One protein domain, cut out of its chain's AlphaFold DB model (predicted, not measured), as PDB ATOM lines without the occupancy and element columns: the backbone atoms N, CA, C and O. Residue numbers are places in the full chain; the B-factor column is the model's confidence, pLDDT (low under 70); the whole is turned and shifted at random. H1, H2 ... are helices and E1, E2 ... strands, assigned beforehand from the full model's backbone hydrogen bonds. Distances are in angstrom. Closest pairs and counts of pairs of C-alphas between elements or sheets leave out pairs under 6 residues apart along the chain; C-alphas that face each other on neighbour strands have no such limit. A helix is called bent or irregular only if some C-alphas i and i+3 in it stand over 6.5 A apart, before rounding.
ATOM      1  N   ARG A  13      -7.399 -17.612   8.024       86.62
ATOM      2  CA  ARG A  13      -7.905 -18.547   7.016       86.62
ATOM      3  C   ARG A  13      -7.273 -18.286   5.650       86.62
ATOM      4  O   ARG A  13      -6.810 -19.225   5.012       86.62
ATOM      5  N   LEU A  14      -7.238 -17.024   5.226       85.19
ATOM      6  CA  LEU A  14      -6.637 -16.629   3.955       85.19
ATOM      7  C   LEU A  14      -5.125 -16.870   3.978       85.19
ATOM      8  O   LEU A  14      -4.580 -17.399   3.017       85.19
ATOM      9  N   TYR A  15      -4.463 -16.564   5.095       83.25
ATOM     10  CA  TYR A  15      -3.050 -16.877   5.293       83.25
ATOM     11  C   TYR A  15      -2.775 -18.374   5.108       83.25
ATOM     12  O   TYR A  15      -1.883 -18.755   4.353       83.25
ATOM     13  N   THR A  16      -3.587 -19.236   5.724       82.19
ATOM     14  CA  THR A  16      -3.470 -20.696   5.578       82.19
ATOM     15  C   THR A  16      -3.715 -21.154   4.136       82.19
ATOM     16  O   THR A  16      -3.023 -22.038   3.634       82.19
ATOM     17  N   GLU A  17      -4.684 -20.553   3.443       82.75
ATOM     18  CA  GLU A  17      -4.993 -20.873   2.046       82.75
ATOM     19  C   GLU A  17      -3.865 -20.463   1.086       82.75
ATOM     20  O   GLU A  17      -3.525 -21.237   0.190       82.75
ATOM     21  N   LEU A  18      -3.256 -19.293   1.300       81.31
ATOM     22  CA  LEU A  18      -2.158 -18.769   0.481       81.31
ATOM     23  C   LEU A  18      -0.824 -19.469   0.761       81.31
ATOM     24  O   LEU A  18      -0.021 -19.642  -0.151       81.31
ATOM     25  N   THR A  19      -0.592 -19.893   2.004       78.31
ATOM     26  CA  THR A  19       0.658 -20.557   2.399       78.31
ATOM     27  C   THR A  19       0.628 -22.072   2.256       78.31
ATOM     28  O   THR A  19       1.691 -22.644   2.367       78.31
ATOM     29  N   ARG A  20      -0.518 -22.726   2.012       69.12
ATOM     30  CA  ARG A  20      -0.780 -24.195   2.007       69.12
ATOM     31  C   ARG A  20       0.386 -25.181   2.222       69.12
ATOM     32  O   ARG A  20       0.293 -26.005   3.126       69.12
ATOM     33  N   ASP A  21       1.429 -25.158   1.390       77.69
ATOM     34  CA  ASP A  21       2.589 -26.071   1.461       77.69
ATOM     35  C   ASP A  21       3.935 -25.374   1.763       77.69
ATOM     36  O   ASP A  21       4.978 -26.030   1.842       77.69
ATOM     37  N   GLN A  22       3.913 -24.055   1.926       87.69
ATOM     38  CA  GLN A  22       5.025 -23.166   2.218       87.69
ATOM     39  C   GLN A  22       5.051 -22.752   3.693       87.69
ATOM     40  O   GLN A  22       4.045 -22.436   4.328       87.69
ATOM     41  N   ARG A  23       6.258 -22.697   4.245       91.50
ATOM     42  CA  ARG A  23       6.562 -22.095   5.539       91.50
ATOM     43  C   ARG A  23       7.536 -20.957   5.308       91.50
ATOM     44  O   ARG A  23       8.694 -21.189   4.959       91.50
ATOM     45  N   LEU A  24       7.042 -19.743   5.500       93.12
ATOM     46  CA  LEU A  24       7.802 -18.511   5.374       93.12
ATOM     47  C   LEU A  24       8.268 -18.073   6.761       93.12
ATOM     48  O   LEU A  24       7.510 -18.130   7.726       93.12
ATOM     49  N   LEU A  25       9.525 -17.654   6.865       94.00
ATOM     50  CA  LEU A  25      10.121 -17.139   8.093       94.00
ATOM     51  C   LEU A  25      10.869 -15.844   7.781       94.00
ATOM     52  O   LEU A  25      11.581 -15.769   6.779       94.00
ATOM     53  N   ILE A  26      10.771 -14.858   8.670       94.06
ATOM     54  CA  ILE A  26      11.578 -13.634   8.624       94.06
ATOM     55  C   ILE A  26      12.508 -13.614   9.832       94.06
ATOM     56  O   ILE A  26      12.068 -13.834  10.957       94.06
ATOM     57  N   ASN A  27      13.789 -13.344   9.599       93.88
ATOM     58  CA  ASN A  27      14.862 -13.387  10.594       93.88
ATOM     59  C   ASN A  27      14.828 -14.653  11.478       93.88
ATOM     60  O   ASN A  27      14.834 -14.533  12.705       93.88
ATOM     61  N   PRO A  28      14.746 -15.864  10.891       93.44
ATOM     62  CA  PRO A  28      14.690 -17.086  11.680       93.44
ATOM     63  C   PRO A  28      15.992 -17.349  12.432       93.44
ATOM     64  O   PRO A  28      17.088 -17.069  11.949       93.44
ATOM     65  N   GLU A  29      15.873 -17.984  13.590       93.50
ATOM     66  CA  GLU A  29      17.002 -18.604  14.274       93.50
ATOM     67  C   GLU A  29      17.124 -20.083  13.907       93.50
ATOM     68  O   GLU A  29      16.258 -20.676  13.261       93.50
ATOM     69  N   LYS A  30      18.216 -20.713  14.352       93.75
ATOM     70  CA  LYS A  30      18.487 -22.134  14.111       93.75
ATOM     71  C   LYS A  30      17.278 -23.019  14.439       93.75
ATOM     72  O   LYS A  30      16.912 -23.851  13.616       93.75
ATOM     73  N   ASP A  31      16.664 -22.839  15.604       94.31
ATOM     74  CA  ASP A  31      15.560 -23.694  16.051       94.31
ATOM     75  C   ASP A  31      14.280 -23.469  15.237       94.31
ATOM     76  O   ASP A  31      13.489 -24.394  15.053       94.31
ATOM     77  N   ASP A  32      14.095 -22.272  14.677       94.88
ATOM     78  CA  ASP A  32      12.990 -21.979  13.761       94.88
ATOM     79  C   ASP A  32      13.166 -22.742  12.443       94.88
ATOM     80  O   ASP A  32      12.219 -23.355  11.950       94.88
ATOM     81  N   LEU A  33      14.396 -22.797  11.918       95.06
ATOM     82  CA  LEU A  33      14.717 -23.571  10.714       95.06
ATOM     83  C   LEU A  33      14.493 -25.071  10.917       95.06
ATOM     84  O   LEU A  33      13.979 -25.739  10.022       95.06
ATOM     85  N   LEU A  34      14.886 -25.611  12.075       95.31
ATOM     86  CA  LEU A  34      14.707 -27.033  12.383       95.31
ATOM     87  C   LEU A  34      13.224 -27.395  12.475       95.31
ATOM     88  O   LEU A  34      12.791 -28.344  11.822       95.31
ATOM     89  N   ARG A  35      12.443 -26.597  13.211       95.12
ATOM     90  CA  ARG A  35      10.995 -26.795  13.350       95.12
ATOM     91  C   ARG A  35      10.273 -26.668  12.012       95.12
ATOM     92  O   ARG A  35       9.417 -27.496  11.697       95.12
ATOM     93  N   ALA A  36      10.627 -25.672  11.200       94.44
ATOM     94  CA  ALA A  36      10.036 -25.492   9.878       94.44
ATOM     95  C   ALA A  36      10.384 -26.646   8.931       94.44
ATOM     96  O   ALA A  36       9.504 -27.132   8.217       94.44
ATOM     97  N   LEU A  37      11.628 -27.133   8.958       95.50
ATOM     98  CA  LEU A  37      12.059 -28.283   8.165       95.50
ATOM     99  C   LEU A  37      11.297 -29.554   8.552       95.50
ATOM    100  O   LEU A  37      10.773 -30.235   7.671       95.50
ATOM    101  N   GLU A  38      11.220 -29.854   9.849       94.19
ATOM    102  CA  GLU A  38      10.505 -31.018  10.375       94.19
ATOM    103  C   GLU A  38       9.021 -30.969  10.006       94.19
ATOM    104  O   GLU A  38       8.489 -31.927   9.451       94.19
ATOM    105  N   THR A  39       8.380 -29.819  10.218       92.81
ATOM    106  CA  THR A  39       6.965 -29.610   9.882       92.81
ATOM    107  C   THR A  39       6.715 -29.792   8.386       92.81
ATOM    108  O   THR A  39       5.787 -30.492   7.993       92.81
ATOM    109  N   THR A  40       7.561 -29.200   7.540       92.94
ATOM    110  CA  THR A  40       7.433 -29.281   6.074       92.94
ATOM    111  C   THR A  40       7.605 -30.713   5.573       92.94
ATOM    112  O   THR A  40       6.987 -31.123   4.598       92.94
ATOM    113  N   GLN A  41       8.454 -31.501   6.228       93.75
ATOM    114  CA  GLN A  41       8.757 -32.876   5.830       93.75
ATOM    115  C   GLN A  41       7.929 -33.925   6.569       93.75
ATOM    116  O   GLN A  41       8.109 -35.121   6.323       93.75
ATOM    117  N   HIS A  42       7.018 -33.505   7.446       92.38
ATOM    118  CA  HIS A  42       6.237 -34.411   8.269       92.38
ATOM    119  C   HIS A  42       5.462 -35.418   7.406       92.38
ATOM    120  O   HIS A  42       4.866 -35.075   6.384       92.38
ATOM    121  N   GLY A  43       5.524 -36.697   7.785       87.94
ATOM    122  CA  GLY A  43       4.891 -37.797   7.050       87.94
ATOM    123  C   GLY A  43       5.533 -38.156   5.699       87.94
ATOM    124  O   GLY A  43       5.135 -39.146   5.086       87.94
ATOM    125  N   SER A  44       6.541 -37.413   5.229       91.06
ATOM    126  CA  SER A  44       7.253 -37.711   3.982       91.06
ATOM    127  C   SER A  44       8.419 -38.670   4.226       91.06
ATOM    128  O   SER A  44       9.168 -38.524   5.186       91.06
ATOM    129  N   ARG A  45       8.606 -39.650   3.333       89.56
ATOM    130  CA  ARG A  45       9.677 -40.664   3.450       89.56
ATOM    131  C   ARG A  45      10.829 -40.478   2.465       89.56
ATOM    132  O   ARG A  45      11.895 -41.050   2.653       89.56
ATOM    133  N   GLU A  46      10.632 -39.681   1.419       92.88
ATOM    134  CA  GLU A  46      11.581 -39.548   0.316       92.88
ATOM    135  C   GLU A  46      11.769 -38.097  -0.115       92.88
ATOM    136  O   GLU A  46      10.915 -37.236   0.117       92.88
ATOM    137  N   ARG A  47      12.886 -37.848  -0.814       93.81
ATOM    138  CA  ARG A  47      13.238 -36.537  -1.383       93.81
ATOM    139  C   ARG A  47      13.209 -35.449  -0.305       93.81
ATOM    140  O   ARG A  47      12.585 -34.398  -0.463       93.81
ATOM    141  N   LEU A  48      13.895 -35.753   0.795       96.06
ATOM    142  CA  LEU A  48      14.032 -34.913   1.975       96.06
ATOM    143  C   LEU A  48      15.348 -34.128   1.931       96.06
ATOM    144  O   LEU A  48      16.359 -34.588   1.399       96.06
ATOM    145  N   LEU A  49      15.337 -32.937   2.516       96.94
ATOM    146  CA  LEU A  49      16.544 -32.184   2.844       96.94
ATOM    147  C   LEU A  49      17.025 -32.568   4.238       96.94
ATOM    148  O   LEU A  49      16.228 -32.647   5.167       96.94
ATOM    149  N   THR A  50      18.335 -32.743   4.390       96.44
ATOM    150  CA  THR A  50      18.937 -33.060   5.686       96.44
ATOM    151  C   THR A  50      19.216 -31.792   6.492       96.44
ATOM    152  O   THR A  50      19.610 -30.761   5.938       96.44
ATOM    153  N   ILE A  51      19.087 -31.888   7.818       96.50
ATOM    154  CA  ILE A  51      19.400 -30.794   8.752       96.50
ATOM    155  C   ILE A  51      20.801 -30.201   8.498       96.50
ATOM    156  O   ILE A  51      20.906 -28.982   8.342       96.50
ATOM    157  N   PRO A  52      21.888 -30.997   8.372       97.31
ATOM    158  CA  PRO A  52      23.216 -30.435   8.138       97.31
ATOM    159  C   PRO A  52      23.324 -29.647   6.830       97.31
ATOM    160  O   PRO A  52      24.075 -28.672   6.774       97.31
ATOM    161  N   ARG A  53      22.583 -30.041   5.783       96.94
ATOM    162  CA  ARG A  53      22.577 -29.342   4.490       96.94
ATOM    163  C   ARG A  53      21.906 -27.975   4.617       96.94
ATOM    164  O   ARG A  53      22.485 -26.990   4.164       96.94
ATOM    165  N   VAL A  54      20.760 -27.908   5.299       96.94
ATOM    166  CA  VAL A  54      20.048 -26.649   5.583       96.94
ATOM    167  C   VAL A  54      20.907 -25.721   6.444       96.94
ATOM    168  O   VAL A  54      21.172 -24.591   6.045       96.94
ATOM    169  N   LEU A  55      21.447 -26.210   7.566       96.81
ATOM    170  CA  LEU A  55      22.270 -25.394   8.470       96.81
ATOM    171  C   LEU A  55      23.596 -24.941   7.847       96.81
ATOM    172  O   LEU A  55      24.139 -23.904   8.226       96.81
ATOM    173  N   ARG A  56      24.169 -25.716   6.918       96.38
ATOM    174  CA  ARG A  56      25.346 -25.281   6.154       96.38
ATOM    175  C   ARG A  56      24.979 -24.160   5.187       96.38
ATOM    176  O   ARG A  56      25.705 -23.178   5.131       96.38
ATOM    177  N   GLY A  57      23.863 -24.294   4.469       94.69
ATOM    178  CA  GLY A  57      23.341 -23.233   3.608       94.69
ATOM    179  C   GLY A  57      23.094 -21.945   4.392       94.69
ATOM    180  O   GLY A  57      23.654 -20.909   4.061       94.69
ATOM    181  N   TRP A  58      22.363 -22.041   5.502       95.25
ATOM    182  CA  TRP A  58      22.072 -20.907   6.378       95.25
ATOM    183  C   TRP A  58      23.326 -20.173   6.870       95.25
ATOM    184  O   TRP A  58      23.394 -18.948   6.823       95.25
ATOM    185  N   ARG A  59      24.360 -20.919   7.283       94.75
ATOM    186  CA  ARG A  59      25.638 -20.327   7.706       94.75
ATOM    187  C   ARG A  59      26.355 -19.577   6.586       94.75
ATOM    188  O   ARG A  59      26.919 -18.532   6.867       94.75
ATOM    189  N   ARG A  60      26.319 -20.080   5.347       94.12
ATOM    190  CA  ARG A  60      26.918 -19.390   4.189       94.12
ATOM    191  C   ARG A  60      26.237 -18.050   3.916       94.12
ATOM    192  O   ARG A  60      26.920 -17.065   3.673       94.12
ATOM    193  N   LEU A  61      24.906 -18.014   4.012       93.25
ATOM    194  CA  LEU A  61      24.133 -16.779   3.869       93.25
ATOM    195  C   LEU A  61      24.519 -15.754   4.949       93.25
ATOM    196  O   LEU A  61      24.840 -14.614   4.640       93.25
ATOM    197  N   HIS A  62      24.559 -16.176   6.216       90.19
ATOM    198  CA  HIS A  62      24.951 -15.302   7.329       90.19
ATOM    199  C   HIS A  62      26.417 -14.865   7.299       90.19
ATOM    200  O   HIS A  62      26.734 -13.784   7.783       90.19
ATOM    201  N   GLY A  63      27.303 -15.706   6.766       89.81
ATOM    202  CA  GLY A  63      28.719 -15.389   6.597       89.81
ATOM    203  C   GLY A  63      28.996 -14.381   5.481       89.81
ATOM    204  O   GLY A  63      30.119 -13.902   5.383       89.81
ATOM    205  N   GLY A  64      27.994 -14.051   4.657       88.06
ATOM    206  CA  GLY A  64      28.153 -13.167   3.503       88.06
ATOM    207  C   GLY A  64      28.757 -13.849   2.272       88.06
ATOM    208  O   GLY A  64      29.087 -13.164   1.311       88.06
ATOM    209  N   ASP A  65      28.875 -15.184   2.262       88.62
ATOM    210  CA  ASP A  65      29.394 -15.938   1.107       88.62
ATOM    211  C   ASP A  65      28.450 -15.865  -0.105       88.62
ATOM    212  O   ASP A  65      28.843 -16.134  -1.239       88.62
ATOM    213  N   THR A  66      27.165 -15.632   0.156       89.19
ATOM    214  CA  THR A  66      26.090 -15.537  -0.832       89.19
ATOM    215  C   THR A  66      24.940 -14.724  -0.244       89.19
ATOM    216  O   THR A  66      24.756 -14.696   0.971       89.19
ATOM    217  N   ASP A  67      24.131 -14.112  -1.101       89.56
ATOM    218  CA  ASP A  67      22.915 -13.373  -0.745       89.56
ATOM    219  C   ASP A  67      21.630 -14.209  -0.948       89.56
ATOM    220  O   ASP A  67      20.535 -13.801  -0.552       89.56
ATOM    221  N   LEU A  68      21.764 -15.400  -1.543       92.94
ATOM    222  CA  LEU A  68      20.707 -16.386  -1.746       92.94
ATOM    223  C   LEU A  68      21.258 -17.807  -1.593       92.94
ATOM    224  O   LEU A  68      22.327 -18.168  -2.088       92.94
ATOM    225  N   VAL A  69      20.482 -18.650  -0.929       95.62
ATOM    226  CA  VAL A  69      20.692 -20.090  -0.828       95.62
ATOM    227  C   VAL A  69      19.455 -20.770  -1.381       95.62
ATOM    228  O   VAL A  69      18.352 -20.492  -0.929       95.62
ATOM    229  N   ALA A  70      19.644 -21.689  -2.325       96.19
ATOM    230  CA  ALA A  70      18.581 -22.505  -2.893       96.19
ATOM    231  C   ALA A  70      18.976 -23.981  -2.799       96.19
ATOM    232  O   ALA A  70      19.966 -24.423  -3.384       96.19
ATOM    233  N   LEU A  71      18.229 -24.752  -2.013       96.94
ATOM    234  CA  LEU A  71      18.462 -26.170  -1.784       96.94
ATOM    235  C   LEU A  71      17.189 -26.949  -2.087       96.94
ATOM    236  O   LEU A  71      16.127 -26.650  -1.558       96.94
ATOM    237  N   ALA A  72      17.320 -28.002  -2.886       96.81
ATOM    238  CA  ALA A  72      16.249 -28.955  -3.125       96.81
ATOM    239  C   ALA A  72      16.776 -30.387  -3.030       96.81
ATOM    240  O   ALA A  72      17.959 -30.665  -3.282       96.81
ATOM    241  N   ALA A  73      15.901 -31.307  -2.633       96.06
ATOM    242  CA  ALA A  73      16.223 -32.730  -2.641       96.06
ATOM    243  C   ALA A  73      16.366 -33.277  -4.073       96.06
ATOM    244  O   ALA A  73      17.201 -34.147  -4.313       96.06
ATOM    245  N   ARG A  74      15.588 -32.733  -5.016       95.88
ATOM    246  CA  ARG A  74      15.703 -32.919  -6.469       95.88
ATOM    247  C   ARG A  74      15.263 -31.640  -7.179       95.88
ATOM    248  O   ARG A  74      14.472 -30.886  -6.624       95.88
ATOM    249  N   THR A  75      15.781 -31.421  -8.381       95.25
ATOM    250  CA  THR A  75      15.530 -30.219  -9.193       95.25
ATOM    251  C   THR A  75      14.795 -30.512 -10.495       95.25
ATOM    252  O   THR A  75      14.388 -29.575 -11.165       95.25
ATOM    253  N   GLU A  76      14.600 -31.780 -10.849       95.50
ATOM    254  CA  GLU A  76      13.835 -32.201 -12.023       95.50
ATOM    255  C   GLU A  76      13.072 -33.487 -11.715       95.50
ATOM    256  O   GLU A  76      13.511 -34.290 -10.880       95.50
ATOM    257  N   ALA A  77      11.937 -33.672 -12.383       95.06
ATOM    258  CA  ALA A  77      11.221 -34.935 -12.405       95.06
ATOM    259  C   ALA A  77      11.476 -35.636 -13.746       95.06
ATOM    260  O   ALA A  77      11.287 -35.010 -14.790       95.06
ATOM    261  N   PRO A  78      11.859 -36.925 -13.738       94.25
ATOM    262  CA  PRO A  78      11.962 -37.694 -14.968       94.25
ATOM    263  C   PRO A  78      10.651 -37.683 -15.762       94.25
ATOM    264  O   PRO A  78       9.560 -37.676 -15.188       94.25
ATOM    265  N   ASP A  79      10.770 -37.707 -17.083       95.06
ATOM    266  CA  ASP A  79       9.662 -37.706 -18.043       95.06
ATOM    267  C   ASP A  79       8.782 -38.964 -17.970       95.06
ATOM    268  O   ASP A  79       7.570 -38.888 -18.140       95.06
ATOM    269  N   HIS A  80       9.372 -40.117 -17.654       94.12
ATOM    270  CA  HIS A  80       8.673 -41.400 -17.562       94.12
ATOM    271  C   HIS A  80       7.800 -41.558 -16.305       94.12
ATOM    272  O   HIS A  80       7.156 -42.597 -16.129       94.12
ATOM    273  N   TYR A  81       7.783 -40.581 -15.394       92.31
ATOM    274  CA  TYR A  81       6.896 -40.623 -14.232       92.31
ATOM    275  C   TYR A  81       5.454 -40.314 -14.641       92.31
ATOM    276  O   TYR A  81       5.184 -39.370 -15.368       92.31
ATOM    277  N   GLN A  82       4.505 -41.089 -14.117       93.19
ATOM    278  CA  GLN A  82       3.076 -40.861 -14.373       93.19
ATOM    279  C   GLN A  82       2.463 -39.810 -13.439       93.19
ATOM    280  O   GLN A  82       1.388 -39.287 -13.722       93.19
ATOM    281  N   TRP A  83       3.133 -39.501 -12.324       93.62
ATOM    282  CA  TRP A  83       2.643 -38.560 -11.322       93.62
ATOM    283  C   TRP A  83       3.702 -37.520 -10.963       93.62
ATOM    284  O   TRP A  83       4.899 -37.821 -10.973       93.62
ATOM    285  N   PRO A  84       3.262 -36.318 -10.565       93.31
ATOM    286  CA  PRO A  84       4.143 -35.277 -10.070       93.31
ATOM    287  C   PRO A  84       4.968 -35.742  -8.873       93.31
ATOM    288  O   PRO A  84       4.463 -36.343  -7.918       93.31
ATOM    289  N   MET A  85       6.244 -35.387  -8.885       94.12
ATOM    290  CA  MET A  85       7.152 -35.655  -7.785       94.12
ATOM    291  C   MET A  85       7.058 -34.538  -6.743       94.12
ATOM    292  O   MET A  85       7.181 -33.362  -7.073       94.12
ATOM    293  N   ARG A  86       6.910 -34.897  -5.461       94.19
ATOM    294  CA  ARG A  86       7.011 -33.934  -4.353       94.19
ATOM    295  C   ARG A  86       8.411 -33.933  -3.751       94.19
ATOM    296  O   ARG A  86       8.922 -34.990  -3.364       94.19
ATOM    297  N   VAL A  87       9.014 -32.756  -3.618       95.25
ATOM    298  CA  VAL A  87      10.389 -32.581  -3.130       95.25
ATOM    299  C   VAL A  87      10.458 -31.518  -2.048       95.25
ATOM    300  O   VAL A  87       9.680 -30.573  -2.041       95.25
ATOM    301  N   SER A  88      11.395 -31.676  -1.116       96.38
ATOM    302  CA  SER A  88      11.619 -30.674  -0.082       96.38
ATOM    303  C   SER A  88      12.542 -29.599  -0.620       96.38
ATOM    304  O   SER A  88      13.621 -29.908  -1.140       96.38
ATOM    305  N   VAL A  89      12.115 -28.356  -0.449       96.56
ATOM    306  CA  VAL A  89      12.822 -27.151  -0.862       96.56
ATOM    307  C   VAL A  89      13.118 -26.308   0.371       96.56
ATOM    308  O   VAL A  89      12.307 -26.223   1.290       96.56
ATOM    309  N   PHE A  90      14.304 -25.713   0.383       97.19
ATOM    310  CA  PHE A  90      14.701 -24.666   1.305       97.19
ATOM    311  C   PHE A  90      15.330 -23.540   0.499       97.19
ATOM    312  O   PHE A  90      16.309 -23.765  -0.221       97.19
ATOM    313  N   GLN A  91      14.793 -22.336   0.645       96.44
ATOM    314  CA  GLN A  91      15.432 -21.126   0.160       96.44
ATOM    315  C   GLN A  91      15.650 -20.155   1.303       96.44
ATOM    316  O   GLN A  91      14.827 -20.061   2.206       96.44
ATOM    317  N   ALA A  92      16.753 -19.424   1.263       96.19
ATOM    318  CA  ALA A  92      16.986 -18.325   2.181       96.19
ATOM    319  C   ALA A  92      17.655 -17.174   1.446       96.19
ATOM    320  O   ALA A  92      18.560 -17.406   0.649       96.19
ATOM    321  N   VAL A  93      17.197 -15.952   1.691       95.31
ATOM    322  CA  VAL A  93      17.585 -14.769   0.926       95.31
ATOM    323  C   VAL A  93      17.791 -13.583   1.853       95.31
ATOM    324  O   VAL A  93      17.018 -13.371   2.788       95.31
ATOM    325  N   VAL A  94      18.816 -12.787   1.576       93.38
ATOM    326  CA  VAL A  94      18.959 -11.459   2.174       93.38
ATOM    327  C   VAL A  94      17.983 -10.525   1.458       93.38
ATOM    328  O   VAL A  94      18.127 -10.263   0.268       93.38
ATOM    329  N   ILE A  95      16.953 -10.062   2.169       90.81
ATOM    330  CA  ILE A  95      15.955  -9.110   1.658       90.81
ATOM    331  C   ILE A  95      16.514  -7.692   1.800       90.81
ATOM    332  O   ILE A  95      16.547  -6.919   0.851       90.81
ATOM    333  N   THR A  96      16.998  -7.358   2.993       88.94
ATOM    334  CA  THR A  96      17.748  -6.129   3.280       88.94
ATOM    335  C   THR A  96      18.888  -6.474   4.242       88.94
ATOM    336  O   THR A  96      18.873  -7.558   4.829       88.94
ATOM    337  N   PRO A  97      19.846  -5.567   4.517       86.50
ATOM    338  CA  PRO A  97      20.914  -5.834   5.488       86.50
ATOM    339  C   PRO A  97      20.436  -6.225   6.899       86.50
ATOM    340  O   PRO A  97      21.221  -6.734   7.694       86.50
ATOM    341  N   LYS A  98      19.162  -5.975   7.233       87.44
ATOM    342  CA  LYS A  98      18.545  -6.308   8.529       87.44
ATOM    343  C   LYS A  98      17.436  -7.362   8.430       87.44
ATOM    344  O   LYS A  98      16.863  -7.733   9.456       87.44
ATOM    345  N   LEU A  99      17.099  -7.806   7.217       91.44
ATOM    346  CA  LEU A  99      15.999  -8.729   6.958       91.44
ATOM    347  C   LEU A  99      16.475  -9.890   6.101       91.44
ATOM    348  O   LEU A  99      16.841  -9.717   4.942       91.44
ATOM    349  N   ILE A 100      16.401 -11.085   6.669       93.88
ATOM    350  CA  ILE A 100      16.652 -12.340   5.977       93.88
ATOM    351  C   ILE A 100      15.346 -13.125   5.944       93.88
ATOM    352  O   ILE A 100      14.723 -13.353   6.979       93.88
ATOM    353  N   GLY A 101      14.933 -13.540   4.753       94.69
ATOM    354  CA  GLY A 101      13.789 -14.418   4.559       94.69
ATOM    355  C   GLY A 101      14.233 -15.866   4.402       94.69
ATOM    356  O   GLY A 101      15.277 -16.134   3.808       94.69
ATOM    357  N   ALA A 102      13.429 -16.805   4.889       96.12
ATOM    358  CA  ALA A 102      13.565 -18.220   4.577       96.12
ATOM    359  C   ALA A 102      12.221 -18.824   4.163       96.12
ATOM    360  O   ALA A 102      11.175 -18.465   4.696       96.12
ATOM    361  N   VAL A 103      12.274 -19.761   3.224       95.44
ATOM    362  CA  VAL A 103      11.137 -20.507   2.686       95.44
ATOM    363  C   VAL A 103      11.443 -21.986   2.806       95.44
ATOM    364  O   VAL A 103      12.497 -22.442   2.361       95.44
ATOM    365  N   PHE A 104      10.508 -22.744   3.361       96.12
ATOM    366  CA  PHE A 104      10.476 -24.195   3.239       96.12
ATOM    367  C   PHE A 104       9.216 -24.599   2.494       96.12
ATOM    368  O   PHE A 104       8.149 -24.069   2.775       96.12
ATOM    369  N   GLU A 105       9.329 -25.537   1.561       94.75
ATOM    370  CA  GLU A 105       8.174 -26.003   0.793       94.75
ATOM    371  C   GLU A 105       8.275 -27.494   0.469       94.75
ATOM    372  O   GLU A 105       9.369 -28.035   0.265       94.75
ATOM    373  N   ARG A 106       7.119 -28.159   0.362       93.50
ATOM    374  CA  ARG A 106       6.975 -29.430  -0.366       93.50
ATOM    375  C   ARG A 106       6.517 -29.189  -1.799       93.50
ATOM    376  O   ARG A 106       5.375 -29.511  -2.147       93.50
ATOM    377  N   ALA A 107       7.443 -28.684  -2.609       93.94
ATOM    378  CA  ALA A 107       7.205 -28.316  -3.994       93.94
ATOM    379  C   ALA A 107       6.851 -29.529  -4.857       93.94
ATOM    380  O   ALA A 107       7.369 -30.639  -4.670       93.94
ATOM    381  N   ARG A 108       5.962 -29.296  -5.818       94.44
ATOM    382  CA  ARG A 108       5.504 -30.274  -6.800       94.44
ATOM    383  C   ARG A 108       6.218 -30.025  -8.126       94.44
ATOM    384  O   ARG A 108       6.220 -28.905  -8.618       94.44
ATOM    385  N   ILE A 109       6.810 -31.071  -8.694       95.44
ATOM    386  CA  ILE A 109       7.456 -31.042 -10.008       95.44
ATOM    387  C   ILE A 109       6.683 -31.987 -10.924       95.44
ATOM    388  O   ILE A 109       6.594 -33.183 -10.637       95.44
ATOM    389  N   GLU A 110       6.103 -31.455 -11.996       96.56
ATOM    390  CA  GLU A 110       5.413 -32.260 -13.006       96.56
ATOM    391  C   GLU A 110       6.417 -33.113 -13.807       96.56
ATOM    392  O   GLU A 110       7.567 -32.697 -13.973       96.56
ATOM    393  N   PRO A 111       6.023 -34.300 -14.303       96.56
ATOM    394  CA  PRO A 111       6.905 -35.148 -15.106       96.56
ATOM    395  C   PRO A 111       7.521 -34.402 -16.296       96.56
ATOM    396  O   PRO A 111       6.832 -33.672 -17.009       96.56
ATOM    397  N   GLY A 112       8.829 -34.571 -16.498       95.69
ATOM    398  CA  GLY A 112       9.579 -33.900 -17.564       95.69
ATOM    399  C   GLY A 112       9.849 -32.411 -17.320       95.69
ATOM    400  O   GLY A 112      10.396 -31.748 -18.197       95.69
ATOM    401  N   GLN A 113       9.483 -31.868 -16.153       96.69
ATOM    402  CA  GLN A 113       9.722 -30.468 -15.805       96.69
ATOM    403  C   GLN A 113      10.818 -30.302 -14.749       96.69
ATOM    404  O   GLN A 113      11.146 -31.207 -13.972       96.69
ATOM    405  N   SER A 114      11.374 -29.093 -14.707       95.69
ATOM    406  CA  SER A 114      12.267 -28.642 -13.641       95.69
ATOM    407  C   SER A 114      11.486 -27.996 -12.499       95.69
ATOM    408  O   SER A 114      10.383 -27.479 -12.675       95.69
ATOM    409  N   LEU A 115      12.086 -28.010 -11.312       94.81
ATOM    410  CA  LEU A 115      11.578 -27.326 -10.133       94.81
ATOM    411  C   LEU A 115      11.408 -25.831 -10.417       94.81
ATOM    412  O   LEU A 115      12.372 -25.146 -10.769       94.81
ATOM    413  N   GLN A 116      10.202 -25.324 -10.184       92.75
ATOM    414  CA  GLN A 116       9.950 -23.892 -10.134       92.75
ATOM    415  C   GLN A 116      10.324 -23.380  -8.746       92.75
ATOM    416  O   GLN A 116       9.766 -23.808  -7.736       92.75
ATOM    417  N   TRP A 117      11.319 -22.502  -8.693       92.62
ATOM    418  CA  TRP A 117      11.767 -21.908  -7.441       92.62
ATOM    419  C   TRP A 117      10.891 -20.704  -7.084       92.62
ATOM    420  O   TRP A 117      10.697 -19.857  -7.956       92.62
ATOM    421  N   PRO A 118      10.437 -20.565  -5.822       89.06
ATOM    422  CA  PRO A 118       9.776 -19.344  -5.353       89.06
ATOM    423  C   PRO A 118      10.599 -18.083  -5.644       89.06
ATOM    424  O   PRO A 118      10.084 -17.083  -6.136       89.06
ATOM    425  N   ILE A 119      11.909 -18.164  -5.393       91.00
ATOM    426  CA  ILE A 119      12.876 -17.122  -5.737       91.00
ATOM    427  C   ILE A 119      13.892 -17.724  -6.707       91.00
ATOM    428  O   ILE A 119      14.627 -18.636  -6.319       91.00
ATOM    429  N   PRO A 120      13.969 -17.261  -7.963       90.12
ATOM    430  CA  PRO A 120      14.864 -17.854  -8.946       90.12
ATOM    431  C   PRO A 120      16.334 -17.695  -8.503       90.12
ATOM    432  O   PRO A 120      16.753 -16.580  -8.189       90.12
ATOM    433  N   PRO A 121      17.133 -18.785  -8.465       86.19
ATOM    434  CA  PRO A 121      18.554 -18.723  -8.106       86.19
ATOM    435  C   PRO A 121      19.385 -17.861  -9.056       86.19
ATOM    436  O   PRO A 121      20.393 -17.285  -8.657       86.19
ATOM    437  N   ILE A 122      18.952 -17.803 -10.315       84.50
ATOM    438  CA  ILE A 122      19.508 -16.975 -11.377       84.50
ATOM    439  C   ILE A 122      18.336 -16.133 -11.873       84.50
ATOM    440  O   ILE A 122      17.369 -16.688 -12.388       84.50
ATOM    441  N   ALA A 123      18.395 -14.825 -11.649       78.75
ATOM    442  CA  ALA A 123      17.387 -13.886 -12.124       78.75
ATOM    443  C   ALA A 123      17.948 -13.094 -13.306       78.75
ATOM    444  O   ALA A 123      19.100 -12.663 -13.257       78.75
ATOM    445  N   ASP A 124      17.122 -12.874 -14.327       78.75
ATOM    446  CA  ASP A 124      17.510 -12.130 -15.532       78.75
ATOM    447  C   ASP A 124      17.769 -10.645 -15.237       78.75
ATOM    448  O   ASP A 124      18.561  -9.990 -15.915       78.75
ATOM    449  N   SER A 125      17.129 -10.109 -14.193       84.19
ATOM    450  CA  SER A 125      17.355  -8.748 -13.716       84.19
ATOM    451  C   SER A 125      17.224  -8.619 -12.197       84.19
ATOM    452  O   SER A 125      16.527  -9.389 -11.525       84.19
ATOM    453  N   THR A 126      17.837  -7.569 -11.642       84.44
ATOM    454  CA  THR A 126      17.679  -7.190 -10.229       84.44
ATOM    455  C   THR A 126      16.208  -6.919  -9.883       84.44
ATOM    456  O   THR A 126      15.750  -7.234  -8.783       84.44
ATOM    457  N   ARG A 127      15.431  -6.403 -10.847       86.81
ATOM    458  CA  ARG A 127      13.992  -6.152 -10.699       86.81
ATOM    459  C   ARG A 127      13.194  -7.448 -10.576       86.81
ATOM    460  O   ARG A 127      12.295  -7.515  -9.739       86.81
ATOM    461  N   ASP A 128      13.526  -8.469 -11.360       86.56
ATOM    462  CA  ASP A 128      12.834  -9.762 -11.305       86.56
ATOM    463  C   ASP A 128      13.101 -10.464  -9.981       86.56
ATOM    464  O   ASP A 128      12.170 -10.940  -9.330       86.56
ATOM    465  N   ARG A 129      14.351 -10.421  -9.507       87.12
ATOM    466  CA  ARG A 129      14.703 -10.911  -8.173       87.12
ATOM    467  C   ARG A 129      13.921 -10.186  -7.079       87.12
ATOM    468  O   ARG A 129      13.339 -10.835  -6.213       87.12
ATOM    469  N   ARG A 130      13.869  -8.851  -7.127       89.94
ATOM    470  CA  ARG A 130      13.080  -8.039  -6.189       89.94
ATOM    471  C   ARG A 130      11.608  -8.433  -6.220       89.94
ATOM    472  O   ARG A 130      11.010  -8.629  -5.168       89.94
ATOM    473  N   ASN A 131      11.021  -8.572  -7.405       91.00
ATOM    474  CA  ASN A 131       9.617  -8.948  -7.547       91.00
ATOM    475  C   ASN A 131       9.351 -10.355  -7.008       91.00
ATOM    476  O   ASN A 131       8.335 -10.552  -6.344       91.00
ATOM    477  N   ALA A 132      10.264 -11.304  -7.217       91.81
ATOM    478  CA  ALA A 132      10.161 -12.642  -6.648       91.81
ATOM    479  C   ALA A 132      10.234 -12.620  -5.111       91.81
ATOM    480  O   ALA A 132       9.412 -13.253  -4.452       91.81
ATOM    481  N   ILE A 133      11.149 -11.833  -4.529       92.56
ATOM    482  CA  ILE A 133      11.253 -11.646  -3.070       92.56
ATOM    483  C   ILE A 133       9.966 -11.033  -2.510       92.56
ATOM    484  O   ILE A 133       9.406 -11.568  -1.554       92.56
ATOM    485  N   VAL A 134       9.477  -9.942  -3.112       92.00
ATOM    486  CA  VAL A 134       8.232  -9.289  -2.680       92.00
ATOM    487  C   VAL A 134       7.065 -10.253  -2.793       92.00
ATOM    488  O   VAL A 134       6.328 -10.395  -1.832       92.00
ATOM    489  N   THR A 135       6.918 -10.958  -3.912       91.19
ATOM    490  CA  THR A 135       5.814 -11.910  -4.115       91.19
ATOM    491  C   THR A 135       5.854 -13.037  -3.085       91.19
ATOM    492  O   THR A 135       4.828 -13.375  -2.506       91.19
ATOM    493  N   THR A 136       7.045 -13.571  -2.807       91.25
ATOM    494  CA  THR A 136       7.235 -14.672  -1.856       91.25
ATOM    495  C   THR A 136       6.945 -14.241  -0.420       91.25
ATOM    496  O   THR A 136       6.292 -14.965   0.323       91.25
ATOM    497  N   PHE A 137       7.413 -13.059  -0.011       92.44
ATOM    498  CA  PHE A 137       7.342 -12.610   1.381       92.44
ATOM    499  C   PHE A 137       6.306 -11.514   1.637       92.44
ATOM    500  O   PHE A 137       6.283 -10.981   2.743       92.44
ATOM    501  N   TRP A 138       5.437 -11.174   0.679       90.44
ATOM    502  CA  TRP A 138       4.502 -10.042   0.784       90.44
ATOM    503  C   TRP A 138       3.751 -10.051   2.121       90.44
ATOM    504  O   TRP A 138       3.763  -9.058   2.850       90.44
ATOM    505  N   MET A 139       3.189 -11.198   2.501       89.81
ATOM    506  CA  MET A 139       2.412 -11.346   3.736       89.81
ATOM    507  C   MET A 139       3.207 -11.000   5.005       89.81
ATOM    508  O   MET A 139       2.609 -10.597   5.998       89.81
ATOM    509  N   HIS A 140       4.537 -11.100   4.954       89.38
ATOM    510  CA  HIS A 140       5.457 -10.858   6.066       89.38
ATOM    511  C   HIS A 140       6.305  -9.586   5.922       89.38
ATOM    512  O   HIS A 140       7.119  -9.287   6.800       89.38
ATOM    513  N   LEU A 141       6.127  -8.819   4.845       89.44
ATOM    514  CA  LEU A 141       6.824  -7.554   4.627       89.44
ATOM    515  C   LEU A 141       5.868  -6.385   4.824       89.44
ATOM    516  O   LEU A 141       4.837  -6.283   4.153       89.44
ATOM    517  N   SER A 142       6.237  -5.463   5.713       88.75
ATOM    518  CA  SER A 142       5.532  -4.188   5.832       88.75
ATOM    519  C   SER A 142       5.823  -3.290   4.624       88.75
ATOM    520  O   SER A 142       6.823  -3.463   3.927       88.75
ATOM    521  N   ASP A 143       5.002  -2.264   4.400       88.06
ATOM    522  CA  ASP A 143       5.260  -1.278   3.338       88.06
ATOM    523  C   ASP A 143       6.567  -0.495   3.560       88.06
ATOM    524  O   ASP A 143       7.140   0.068   2.626       88.06
ATOM    525  N   HIS A 144       7.045  -0.417   4.805       88.44
ATOM    526  CA  HIS A 144       8.368   0.130   5.095       88.44
ATOM    527  C   HIS A 144       9.475  -0.813   4.607       88.44
ATOM    528  O   HIS A 144      10.401  -0.357   3.941       88.44
ATOM    529  N   ASP A 145       9.339  -2.115   4.868       89.75
ATOM    530  CA  ASP A 145      10.309  -3.134   4.452       89.75
ATOM    531  C   ASP A 145      10.409  -3.213   2.918       89.75
ATOM    532  O   ASP A 145      11.507  -3.282   2.370       89.75
ATOM    533  N   ILE A 146       9.275  -3.117   2.209       87.69
ATOM    534  CA  ILE A 146       9.242  -3.085   0.736       87.69
ATOM    535  C   ILE A 146       9.965  -1.843   0.199       87.69
ATOM    536  O   ILE A 146      10.783  -1.955  -0.710       87.69
ATOM    537  N   ARG A 147       9.733  -0.664   0.792       89.44
ATOM    538  CA  ARG A 147      10.442   0.567   0.397       89.44
ATOM    539  C   ARG A 147      11.946   0.485   0.659       89.44
ATOM    540  O   ARG A 147      12.727   0.983  -0.146       89.44
ATOM    541  N   GLN A 148      12.361  -0.140   1.761       88.88
ATOM    542  CA  GLN A 148      13.780  -0.378   2.035       88.88
ATOM    543  C   GLN A 148      14.401  -1.345   1.027       88.88
ATOM    544  O   GLN A 148      15.520  -1.107   0.577       88.88
ATOM    545  N   LEU A 149      13.682  -2.404   0.647       87.94
ATOM    546  CA  LEU A 149      14.113  -3.305  -0.417       87.94
ATOM    547  C   LEU A 149      14.265  -2.550  -1.741       87.94
ATOM    548  O   LEU A 149      15.269  -2.744  -2.418       87.94
ATOM    549  N   ASP A 150      13.339  -1.657  -2.093       86.81
ATOM    550  CA  ASP A 150      13.441  -0.853  -3.318       86.81
ATOM    551  C   ASP A 150      14.700   0.029  -3.317       86.81
ATOM    552  O   ASP A 150      15.437   0.060  -4.300       86.81
ATOM    553  N   GLN A 151      14.994   0.686  -2.192       86.31
ATOM    554  CA  GLN A 151      16.208   1.493  -2.025       86.31
ATOM    555  C   GLN A 151      17.483   0.648  -2.096       86.31
ATOM    556  O   GLN A 151      18.442   1.037  -2.755       86.31
ATOM    557  N   TYR A 152      17.488  -0.509  -1.433       82.19
ATOM    558  CA  TYR A 152      18.619  -1.432  -1.436       82.19
ATOM    559  C   TYR A 152      18.890  -1.986  -2.838       82.19
ATOM    560  O   TYR A 152      20.026  -1.985  -3.294       82.19
ATOM    561  N   THR A 153      17.833  -2.379  -3.549       81.25
ATOM    562  CA  THR A 153      17.905  -2.900  -4.921       81.25
ATOM    563  C   THR A 153      18.371  -1.832  -5.912       81.25
ATOM    564  O   THR A 153      19.071  -2.156  -6.861       81.25
ATOM    565  N   ALA A 154      17.996  -0.564  -5.714       73.50
ATOM    566  CA  ALA A 154      18.441   0.544  -6.563       73.50
ATOM    567  C   ALA A 154      19.904   0.960  -6.319       73.50
ATOM    568  O   ALA A 154      20.486   1.644  -7.159       73.50
ATOM    569  N   ALA A 155      20.474   0.594  -5.167       61.78
ATOM    570  CA  ALA A 155      21.841   0.927  -4.770       61.78
ATOM    571  C   ALA A 155      22.865  -0.194  -5.044       61.78
ATOM    572  O   ALA A 155      24.062   0.048  -4.877       61.78
ATOM    573  N   ALA A 156      22.402  -1.395  -5.406       59.62
ATOM    574  CA  ALA A 156      23.207  -2.583  -5.708       59.62
ATOM    575  C   ALA A 156      23.430  -2.740  -7.217       59.62
ATOM    576  O   ALA A 156      24.549  -3.159  -7.591       59.62
TER     577      ALA A 156
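What this domain is: This is residues 13 to 156 of the 156 residues of an uncharacterized protein of Halopeptonella vilamensis (UniProt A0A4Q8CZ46). A twisted sheet of four strands is covered on both faces, making three layers: H2 and H3 over one face, H4 and H5 on the other, with H5 by the E3-E4 turn. The long hairpin E3 and E4 makes the middle of the sheet, with short E1 and E2 at its edges, while H1 lies off the sheet. The printed part has 144 residues, with the order H1 E1 H2 H3 E2 E3 E4 H4 H5. The sheet order is E1 - E4 - E3 - E2, all antiparallel, and the class is mixed, helices and strands. The whole is compact, with a radius of gyration of the C-alphas of 15.3 A and spans of 46 by 37 by 32 A.

How they stand to each other: E3, residues 85 to 96, and E4, residues 99 to 109, form a hairpin; N 91 and O 103 are 2.9 A apart, within hydrogen-bond range. E4 bends by 62 degrees at residue 106. Edge strand E1, residues 22 to 26, pairs with E4 through N 23 and O 104, 2.8 A. The other edge strand E2, residues 68 to 72, pairs with E3 through N 69 and O 92, 2.8 A; E2 E3 E4 are a meander, each strand the antiparallel neighbour of the one before. H2, residues 30 to 41, runs along the strands over E4, at a height over the sheet of 8.9 A. H3, residues 51 to 62, is on the same face, over E3 and E2, at 9.2 A. H2 and H3 only just touch, with 3 pairs of C-alphas within 8 A, the closest Leu 34 and Ile 51 at 7.0 A. H4, residues 126 to 140, is on the opposite face and runs across the strands, at 90 degrees to E4 on the local plane. H4 is irregular: C-alphas 136 and 139 are 8.1 A apart. H5, residues 143 to 155, forms a helical hairpin with H4; the closest C-alphas, Thr 126 and Thr 153, are 6.8 A apart. H1, residues 13 to 19, is not on the sheet. Every O i to N i+4 pair is within hydrogen-bond range in H1, H2, H3 and H5, and 9 of 11 are in H4.

Where its parts are: E3 is 33.3 A from first to last C-alpha, E4 29.3 A, H4 20.7 A and H5 18.6 A. H1 begins at C-alpha 13, (-7.905, -18.547, 7.016). E3 begins at C-alpha 85, (7.152, -35.655, -7.785). H5 ends at C-alpha 155, (21.841, 0.927, -4.770).

The domain as a whole: The C-alphas farthest apart, of His 80 and His 144, are 47.3 A apart. The printed part has no cut. The links E2 to E3 and E4 to H4 are long. Mean pLDDT of the printed part is 91.0; residues 20, 155 and 156 are under 70.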